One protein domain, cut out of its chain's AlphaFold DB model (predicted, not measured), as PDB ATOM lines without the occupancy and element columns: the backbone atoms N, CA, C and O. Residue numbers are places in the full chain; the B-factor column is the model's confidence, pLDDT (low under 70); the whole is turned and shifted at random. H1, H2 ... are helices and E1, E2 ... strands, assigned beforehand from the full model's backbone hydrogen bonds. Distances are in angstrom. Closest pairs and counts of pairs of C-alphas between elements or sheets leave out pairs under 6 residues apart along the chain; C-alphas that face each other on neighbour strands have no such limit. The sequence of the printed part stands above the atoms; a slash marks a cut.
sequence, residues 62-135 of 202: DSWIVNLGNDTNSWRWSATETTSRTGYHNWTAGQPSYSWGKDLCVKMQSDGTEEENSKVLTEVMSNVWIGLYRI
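What this domain is: This is residues 62 to 135 of the 202 residues of an uncharacterized protein of Salarias fasciatus (UniProt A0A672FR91). With little regular structure, the domain is mostly loop, built about a ribbon of two antiparallel strands, E1 and E2, with short helices H1 and H2 near opposite ends of its longest axis. Of 74 printed residues, 19 are in named elements, in the order H1, E1, H2, E2, mixed in class. It is compact, radius of gyration of the C-alphas 12.9 A, spanning 35 by 27 by 19 A.

How they stand to each other: E1, residues 105 to 108, and E2, residues 128 to 133, are antiparallel; N 108 and O 128, 2.8 A apart, are within hydrogen-bond range. Residues 76 to 77 pair antiparallel with 132 to 133 of E2. H1, residues 62 to 66, is apart from H2, residues 118 to 121. The O i to N i+4 pair in H1 is within hydrogen-bond range; H2 is too short for one.

Where its parts are: H1 begins at C-alpha 62 (110.004, 155.161, 135.257). E2, 13.5 A long, ends at C-alpha 133 (103.938, 141.065, 139.628).

The domain as a whole: The printed part has no cut. The link H1 to E1 is long. Residues 86 to 88, 99 to 102 and 110 to 126 have pLDDT under 70.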
ATOM      1  N   ASP A  62     108.570 155.169 134.973       85.62
ATOM      2  CA  ASP A  62     110.004 155.161 135.257       85.62
ATOM      3  C   ASP A  62     110.329 154.141 136.354       85.62
ATOM      4  O   ASP A  62     111.307 153.402 136.237       85.62
ATOM      5  N   SER A  63     109.457 153.984 137.353       86.81
ATOM      6  CA  SER A  63     109.606 152.968 138.402       86.81
ATOM      7  C   SER A  63     109.632 151.530 137.860       86.81
ATOM      8  O   SER A  63     110.439 150.717 138.319       86.81
ATOM      9  N   TRP A  64     108.759 151.180 136.905       85.19
ATOM     10  CA  TRP A  64     108.556 149.785 136.469       85.19
ATOM     11  C   TRP A  64     108.984 149.469 135.025       85.19
ATOM     12  O   TRP A  64     108.936 148.295 134.658       85.19
ATOM     13  N   ILE A  65     109.421 150.449 134.228       83.50
ATOM     14  CA  ILE A  65     110.080 150.262 132.917       83.50
ATOM     15  C   ILE A  65     111.574 150.546 133.018       83.50
ATOM     16  O   ILE A  65     112.377 149.752 132.537       83.50
ATOM     17  N   VAL A  66     111.943 151.692 133.596       82.31
ATOM     18  CA  VAL A  66     113.319 152.205 133.527       82.31
ATOM     19  C   VAL A  66     114.142 151.703 134.705       82.31
ATOM     20  O   VAL A  66     115.189 151.090 134.516       82.31
ATOM     21  N   ASN A  67     113.656 151.931 135.924       81.81
ATOM     22  CA  ASN A  67     114.396 151.630 137.142       81.81
ATOM     23  C   ASN A  67     114.325 150.147 137.503       81.81
ATOM     24  O   ASN A  67     115.288 149.616 138.053       81.81
ATOM     25  N   LEU A  68     113.185 149.489 137.239       77.25
ATOM     26  CA  LEU A  68     112.936 148.059 137.508       77.25
ATOM     27  C   LEU A  68     113.364 147.621 138.922       77.25
ATOM     28  O   LEU A  68     113.691 146.460 139.174       77.25
ATOM     29  N   GLY A  69     113.374 148.579 139.849       75.75
ATOM     30  CA  GLY A  69     114.165 148.535 141.071       75.75
ATOM     31  C   GLY A  69     113.304 148.455 142.320       75.75
ATOM     32  O   GLY A  69     112.226 147.857 142.312       75.75
ATOM     33  N   ASN A  70     113.786 149.060 143.408       77.44
ATOM     34  CA  ASN A  70     113.167 148.939 144.724       77.44
ATOM     35  C   ASN A  70     111.988 149.905 144.971       77.44
ATOM     36  O   ASN A  70     111.382 149.837 146.046       77.44
ATOM     37  N   ASP A  71     111.633 150.745 143.994       85.44
ATOM     38  CA  ASP A  71     110.551 151.728 144.086       85.44
ATOM     39  C   ASP A  71     109.192 151.092 144.383       85.44
ATOM     40  O   ASP A  71     108.845 150.016 143.899       85.44
ATOM     41  N   THR A  72     108.350 151.778 145.158       83.50
ATOM     42  CA  THR A  72     107.064 151.206 145.600       83.50
ATOM     43  C   THR A  72     106.074 150.929 144.457       83.50
ATOM     44  O   THR A  72     105.200 150.070 144.616       83.50
ATOM     45  N   ASN A  73     106.214 151.611 143.314       85.62
ATOM     46  CA  ASN A  73     105.432 151.395 142.091       85.62
ATOM     47  C   ASN A  73     106.101 150.397 141.109       85.62
ATOM     48  O   ASN A  73     105.577 150.154 140.027       85.62
ATOM     49  N   SER A  74     107.215 149.765 141.510       88.75
ATOM     50  CA  SER A  74     107.953 148.747 140.747       88.75
ATOM     51  C   SER A  74     107.436 147.309 140.972       88.75
ATOM     52  O   SER A  74     106.518 147.050 141.765       88.75
ATOM     53  N   TRP A  75     108.045 146.359 140.256       89.38
ATOM     54  CA  TRP A  75     107.811 144.914 140.324       89.38
ATOM     55  C   TRP A  75     108.219 144.320 141.676       89.38
ATOM     56  O   TRP A  75     109.244 144.688 142.252       89.38
ATOM     57  N   ARG A  76     107.442 143.349 142.164       90.31
ATOM     58  CA  ARG A  76     107.660 142.637 143.430       90.31
ATOM     59  C   ARG A  76     107.389 141.142 143.307       90.31
ATOM     60  O   ARG A  76     106.609 140.709 142.463       90.31
ATOM     61  N   TRP A  77     108.025 140.362 144.175       89.88
ATOM     62  CA  TRP A  77     107.833 138.914 144.242       89.88
ATOM     63  C   TRP A  77     106.698 138.549 145.194       89.88
ATOM     64  O   TRP A  77     106.696 138.988 146.341       89.88
ATOM     65  N   SER A  78     105.788 137.676 144.767       91.38
ATOM     66  CA  SER A  78     104.683 137.161 145.593       91.38
ATOM     67  C   SER A  78     105.136 136.375 146.822       91.38
ATOM     68  O   SER A  78     104.415 136.298 147.807       91.38
ATOM     69  N   ALA A  79     106.341 135.804 146.803       89.62
ATOM     70  CA  ALA A  79     106.870 135.067 147.947       89.62
ATOM     71  C   ALA A  79     107.290 135.981 149.111       89.62
ATOM     72  O   ALA A  79     107.280 135.552 150.262       89.62
ATOM     73  N   THR A  80     107.700 137.219 148.820       89.81
ATOM     74  CA  THR A  80     108.286 138.133 149.815       89.81
ATOM     75  C   THR A  80     107.521 139.440 149.965       89.81
ATOM     76  O   THR A  80     107.761 140.170 150.920       89.81
ATOM     77  N   GLU A  81     106.646 139.769 149.015       88.44
ATOM     78  CA  GLU A  81     105.955 141.056 148.902       88.44
ATOM     79  C   GLU A  81     106.891 142.269 148.736       88.44
ATOM     80  O   GLU A  81     106.472 143.430 148.814       88.44
ATOM     81  N   THR A  82     108.170 142.013 148.439       86.81
ATOM     82  CA  THR A  82     109.210 143.033 148.279       86.81
ATOM     83  C   THR A  82     109.573 143.261 146.822       86.81
ATOM     84  O   THR A  82     109.590 142.330 146.015       86.81
ATOM     85  N   THR A  83     109.963 144.494 146.522       87.31
ATOM     86  CA  THR A  83     110.546 144.889 145.241       87.31
ATOM     87  C   THR A  83     111.960 144.327 145.060       87.31
ATOM     88  O   THR A  83     112.597 143.880 146.024       87.31
ATOM     89  N   SER A  84     112.452 144.303 143.818       77.62
ATOM     90  CA  SER A  84     113.809 143.825 143.529       77.62
ATOM     91  C   SER A  84     114.855 144.748 144.157       77.62
ATOM     92  O   SER A  84     114.832 145.960 143.954       77.62
ATOM     93  N   ARG A  85     115.804 144.181 144.911       72.31
ATOM     94  CA  ARG A  85     116.919 144.949 145.501       72.31
ATOM     95  C   ARG A  85     118.023 145.262 144.497       72.31
ATOM     96  O   ARG A  85     118.769 146.208 144.709       72.31
ATOM     97  N   THR A  86     118.159 144.438 143.461       69.94
ATOM     98  CA  THR A  86     119.261 144.509 142.491       69.94
ATOM     99  C   THR A  86     118.822 145.047 141.135       69.94
ATOM    100  O   THR A  86     119.678 145.325 140.305       69.94
ATOM    101  N   GLY A  87     117.511 145.148 140.887       67.56
ATOM    102  CA  GLY A  87     116.969 145.527 139.580       67.56
ATOM    103  C   GLY A  87     117.247 144.513 138.466       67.56
ATOM    104  O   GLY A  87     116.921 144.777 137.317       67.56
ATOM    105  N   TYR A  88     117.840 143.351 138.780       67.81
ATOM    106  CA  TYR A  88     118.144 142.334 137.775       67.81
ATOM    107  C   TYR A  88     116.865 141.804 137.126       67.81
ATOM    108  O   TYR A  88     115.895 141.473 137.816       67.81
ATOM    109  N   HIS A  89     116.908 141.667 135.806       74.06
ATOM    110  CA  HIS A  89     115.831 141.124 135.003       74.06
ATOM    111  C   HIS A  89     116.370 140.458 133.734       74.06
ATOM    112  O   HIS A  89     117.404 140.855 133.206       74.06
ATOM    113  N   ASN A  90     115.608 139.510 133.190       77.25
ATOM    114  CA  ASN A  90     115.847 138.931 131.868       77.25
ATOM    115  C   ASN A  90     114.587 139.099 130.997       77.25
ATOM    116  O   ASN A  90     113.907 138.138 130.641       77.25
ATOM    117  N   TRP A  91     114.195 140.357 130.769       80.56
ATOM    118  CA  TRP A  91     113.052 140.696 129.927       80.56
ATOM    119  C   TRP A  91     113.405 140.535 128.448       80.56
ATOM    120  O   TRP A  91     114.458 140.988 127.999       80.56
ATOM    121  N   THR A  92     112.493 139.954 127.668       79.06
ATOM    122  CA  THR A  92     112.576 139.962 126.202       79.06
ATOM    123  C   THR A  92     112.592 141.403 125.674       79.06
ATOM    124  O   THR A  92     112.016 142.302 126.288       79.06
ATOM    125  N   ALA A  93     113.213 141.635 124.515       81.88
ATOM    126  CA  ALA A  93     113.262 142.958 123.895       81.88
ATOM    127  C   ALA A  93     111.868 143.618 123.814       81.88
ATOM    128  O   ALA A  93     110.904 143.012 123.344       81.88
ATOM    129  N   GLY A  94     111.772 144.866 124.281       78.25
ATOM    130  CA  GLY A  94     110.513 145.618 124.340       78.25
ATOM    131  C   GLY A  94     109.628 145.312 125.556       78.25
ATOM    132  O   GLY A  94     108.516 145.829 125.620       78.25
ATOM    133  N   GLN A  95     110.095 144.492 126.505       82.12
ATOM    134  CA  GLN A  95     109.449 144.252 127.796       82.12
ATOM    135  C   GLN A  95     110.274 144.848 128.958       82.12
ATOM    136  O   GLN A  95     111.498 144.936 128.846       82.12
ATOM    137  N   PRO A  96     109.628 145.230 130.075       82.12
ATOM    138  CA  PRO A  96     108.181 145.210 130.278       82.12
ATOM    139  C   PRO A  96     107.467 146.329 129.508       82.12
ATOM    140  O   PRO A  96     107.968 147.442 129.380       82.12
ATOM    141  N   SER A  97     106.266 146.027 129.015       77.31
ATOM    142  CA  SER A  97     105.340 147.002 128.425       77.31
ATOM    143  C   SER A  97     104.096 147.179 129.298       77.31
ATOM    144  O   SER A  97     103.801 146.324 130.125       77.31
ATOM    145  N   TYR A  98     103.324 148.250 129.088       71.56
ATOM    146  CA  TYR A  98     102.006 148.425 129.718       71.56
ATOM    147  C   TYR A  98     100.909 148.583 128.681       71.56
ATOM    148  O   TYR A  98     100.284 149.634 128.553       71.56
ATOM    149  N   SER A  99     100.680 147.516 127.920       69.00
ATOM    150  CA  SER A  99      99.672 147.517 126.868       69.00
ATOM    151  C   SER A  99      98.273 147.588 127.482       69.00
ATOM    152  O   SER A  99      97.875 146.701 128.243       69.00
ATOM    153  N   TRP A 100      97.510 148.636 127.155       60.69
ATOM    154  CA  TRP A 100      96.110 148.828 127.584       60.69
ATOM    155  C   TRP A 100      95.889 148.811 129.099       60.69
ATOM    156  O   TRP A 100      94.782 148.558 129.579       60.69
ATOM    157  N   GLY A 101      96.955 149.017 129.858       63.12
ATOM    158  CA  GLY A 101      96.922 149.010 131.302       63.12
ATOM    159  C   GLY A 101      96.837 147.640 131.994       63.12
ATOM    160  O   GLY A 101      96.462 147.584 133.167       63.12
ATOM    161  N   LYS A 102      97.138 146.532 131.296       69.12
ATOM    162  CA  LYS A 102      96.808 145.167 131.768       69.12
ATOM    163  C   LYS A 102      97.992 144.234 132.021       69.12
ATOM    164  O   LYS A 102      97.814 143.208 132.676       69.12
ATOM    165  N   ASP A 103      99.185 144.588 131.564       77.62
ATOM    166  CA  ASP A 103     100.389 143.771 131.741       77.62
ATOM    167  C   ASP A 103     100.952 143.946 133.167       77.62
ATOM    168  O   ASP A 103     101.838 144.762 133.418       77.62
ATOM    169  N   LEU A 104     100.368 143.232 134.138       86.56
ATOM    170  CA  LEU A 104     100.693 143.356 135.573       86.56
ATOM    171  C   LEU A 104     101.382 142.126 136.178       86.56
ATOM    172  O   LEU A 104     101.894 142.196 137.296       86.56
ATOM    173  N   CYS A 105     101.389 141.012 135.449       87.88
ATOM    174  CA  CYS A 105     101.964 139.736 135.864       87.88
ATOM    175  C   CYS A 105     103.009 139.288 134.840       87.88
ATOM    176  O   CYS A 105     102.909 139.626 133.659       87.88
ATOM    177  N   VAL A 106     103.976 138.479 135.275       87.69
ATOM    178  CA  VAL A 106     105.093 138.042 134.429       87.69
ATOM    179  C   VAL A 106     105.001 136.562 134.108       87.69
ATOM    180  O   VAL A 106     104.739 135.729 134.976       87.69
ATOM    181  N   LYS A 107     105.272 136.230 132.848       84.31
ATOM    182  CA  LYS A 107     105.425 134.856 132.379       84.31
ATOM    183  C   LYS A 107     106.821 134.659 131.802       84.31
ATOM    184  O   LYS A 107     107.329 135.537 131.106       84.31
ATOM    185  N   MET A 108     107.409 133.503 132.064       80.69
ATOM    186  CA  MET A 108     108.596 133.039 131.360       80.69
ATOM    187  C   MET A 108     108.183 132.482 129.999       80.69
ATOM    188  O   MET A 108     107.190 131.751 129.899       80.69
ATOM    189  N   GLN A 109     108.935 132.852 128.963       71.12
ATOM    190  CA  GLN A 109     108.776 132.308 127.619       71.12
ATOM    191  C   GLN A 109     109.626 131.045 127.471       71.12
ATOM    192  O   GLN A 109     110.712 130.943 128.042       71.12
ATOM    193  N   SER A 110     109.111 130.067 126.730       65.81
ATOM    194  CA  SER A 110     109.758 128.765 126.538       65.81
ATOM    195  C   SER A 110     110.979 128.800 125.607       65.81
ATOM    196  O   SER A 110     111.658 127.790 125.467       65.81
ATOM    197  N   ASP A 111     111.258 129.934 124.963       60.94
ATOM    198  CA  ASP A 111     112.339 130.144 123.992       60.94
ATOM    199  C   ASP A 111     113.558 130.899 124.566       60.94
ATOM    200  O   ASP A 111     114.432 131.326 123.811       60.94
ATOM    201  N   GLY A 112     113.637 131.057 125.895       55.62
ATOM    202  CA  GLY A 112     114.741 131.748 126.565       55.62
ATOM    203  C   GLY A 112     116.115 131.157 126.217       55.62
ATOM    204  O   GLY A 112     116.352 129.963 126.380       55.62
ATOM    205  N   THR A 113     117.034 132.010 125.759       51.25
ATOM    206  CA  THR A 113     118.346 131.652 125.190       51.25
ATOM    207  C   THR A 113     119.454 131.376 126.220       51.25
ATOM    208  O   THR A 113     120.612 131.236 125.835       51.25
ATOM    209  N   GLU A 114     119.143 131.295 127.517       54.41
ATOM    210  CA  GLU A 114     120.141 131.052 128.572       54.41
ATOM    211  C   GLU A 114     120.171 129.582 129.022       54.41
ATOM    212  O   GLU A 114     119.155 129.013 129.431       54.41
ATOM    213  N   GLU A 115     121.368 128.981 128.999       52.53
ATOM    214  CA  GLU A 115     121.634 127.578 129.365       52.53
ATOM    215  C   GLU A 115     121.143 127.202 130.776       52.53
ATOM    216  O   GLU A 115     120.738 126.056 130.987       52.53
ATOM    217  N   GLU A 116     121.099 128.145 131.725       54.00
ATOM    218  CA  GLU A 116     120.628 127.906 133.101       54.00
ATOM    219  C   GLU A 116     119.111 127.662 133.195       54.00
ATOM    220  O   GLU A 116     118.670 126.853 134.013       54.00
ATOM    221  N   ASN A 117     118.310 128.269 132.312       51.25
ATOM    222  CA  ASN A 117     116.860 128.036 132.247       51.25
ATOM    223  C   ASN A 117     116.502 126.802 131.403       51.25
ATOM    224  O   ASN A 117     115.367 126.319 131.460       51.25
ATOM    225  N   SER A 118     117.467 126.250 130.656       51.44
ATOM    226  CA  SER A 118     117.226 125.142 129.727       51.44
ATOM    227  C   SER A 118     116.715 123.877 130.424       51.44
ATOM    228  O   SER A 118     115.876 123.188 129.862       51.44
ATOM    229  N   LYS A 119     117.104 123.610 131.682       53.16
ATOM    230  CA  LYS A 119     116.629 122.423 132.422       53.16
ATOM    231  C   LYS A 119     115.146 122.459 132.794       53.16
ATOM    232  O   LYS A 119     114.529 121.405 132.869       53.16
ATOM    233  N   VAL A 120     114.585 123.640 133.062       55.06
ATOM    234  CA  VAL A 120     113.161 123.790 133.425       55.06
ATOM    235  C   VAL A 120     112.293 123.861 132.167       55.06
ATOM    236  O   VAL A 120     111.168 123.366 132.154       55.06
ATOM    237  N   LEU A 121     112.823 124.449 131.091       52.62
ATOM    238  CA  LEU A 121     112.084 124.715 129.856       52.62
ATOM    239  C   LEU A 121     112.044 123.522 128.888       52.62
ATOM    240  O   LEU A 121     111.103 123.420 128.106       52.62
ATOM    241  N   THR A 122     112.989 122.576 128.963       52.19
ATOM    242  CA  THR A 122     112.987 121.382 128.093       52.19
ATOM    243  C   THR A 122     111.795 120.447 128.312       52.19
ATOM    244  O   THR A 122     111.477 119.665 127.420       52.19
ATOM    245  N   GLU A 123     111.116 120.524 129.462       57.56
ATOM    246  CA  GLU A 123     109.921 119.714 129.753       57.56
ATOM    247  C   GLU A 123     108.601 120.468 129.512       57.56
ATOM    248  O   GLU A 123     107.546 119.845 129.381       57.56
ATOM    249  N   VAL A 124     108.639 121.803 129.409       57.56
ATOM    250  CA  VAL A 124     107.441 122.649 129.338       57.56
ATOM    251  C   VAL A 124     107.413 123.405 128.011       57.56
ATOM    252  O   VAL A 124     107.990 124.476 127.862       57.56
ATOM    253  N   MET A 125     106.682 122.865 127.032       59.88
ATOM    254  CA  MET A 125     106.466 123.481 125.710       59.88
ATOM    255  C   MET A 125     105.505 124.694 125.742       59.88
ATOM    256  O   MET A 125     104.797 124.958 124.768       59.88
ATOM    257  N   SER A 126     105.395 125.402 126.870       68.25
ATOM    258  CA  SER A 126     104.419 126.477 127.069       68.25
ATOM    259  C   SER A 126     104.942 127.596 127.973       68.25
ATOM    260  O   SER A 126     105.883 127.425 128.742       68.25
ATOM    261  N   ASN A 127     104.308 128.768 127.874       73.75
ATOM    262  CA  ASN A 127     104.597 129.894 128.759       73.75
ATOM    263  C   ASN A 127     104.147 129.580 130.189       73.75
ATOM    264  O   ASN A 127     103.007 129.158 130.399       73.75
ATOM    265  N   VAL A 128     104.995 129.888 131.168       81.88
ATOM    266  CA  VAL A 128     104.716 129.631 132.588       81.88
ATOM    267  C   VAL A 128     104.657 130.950 133.347       81.88
ATOM    268  O   VAL A 128     105.584 131.754 133.276       81.88
ATOM    269  N   TRP A 129     103.568 131.190 134.079       85.88
ATOM    270  CA  TRP A 129     103.470 132.335 134.988       85.88
ATOM    271  C   TRP A 129     104.444 132.178 136.152       85.88
ATOM    272  O   TRP A 129     104.531 131.107 136.752       85.88
ATOM    273  N   ILE A 130     105.133 133.260 136.503       86.50
ATOM    274  CA  ILE A 130     105.995 133.320 137.683       86.50
ATOM    275  C   ILE A 130     105.431 134.294 138.714       86.50
ATOM    276  O   ILE A 130     104.556 135.105 138.421       86.50
ATOM    277  N   GLY A 131     105.956 134.233 139.938       88.06
ATOM    278  CA  GLY A 131     105.502 135.061 141.059       88.06
ATOM    279  C   GLY A 131     105.880 136.547 140.988       88.06
ATOM    280  O   GLY A 131     105.719 137.238 141.987       88.06
ATOM    281  N   LEU A 132     106.413 137.044 139.869       88.69
ATOM    282  CA  LEU A 132     106.758 138.456 139.701       88.69
ATOM    283  C   LEU A 132     105.525 139.227 139.204       88.69
ATOM    284  O   LEU A 132     104.917 138.857 138.198       88.69
ATOM    285  N   TYR A 133     105.141 140.282 139.922       89.62
ATOM    286  CA  TYR A 133     103.938 141.065 139.628       89.62
ATOM    287  C   TYR A 133     104.086 142.530 140.070       89.62
ATOM    288  O   TYR A 133     105.019 142.871 140.802       89.62
ATOM    289  N   ARG A 134     103.182 143.418 139.638       87.31
ATOM    290  CA  ARG A 134     103.152 144.827 140.073       87.31
ATOM    291  C   ARG A 134     101.759 145.282 140.499       87.31
ATOM    292  O   ARG A 134     100.751 144.717 140.085       87.31
ATOM    293  N   ILE A 135     101.716 146.344 141.302       86.31
ATOM    294  CA  ILE A 135     100.475 146.995 141.740       86.31
ATOM    295  C   ILE A 135     100.452 148.411 141.147       86.31
ATOM    296  O   ILE A 135     101.173 149.274 141.662       86.31
TER     297      ILE A 135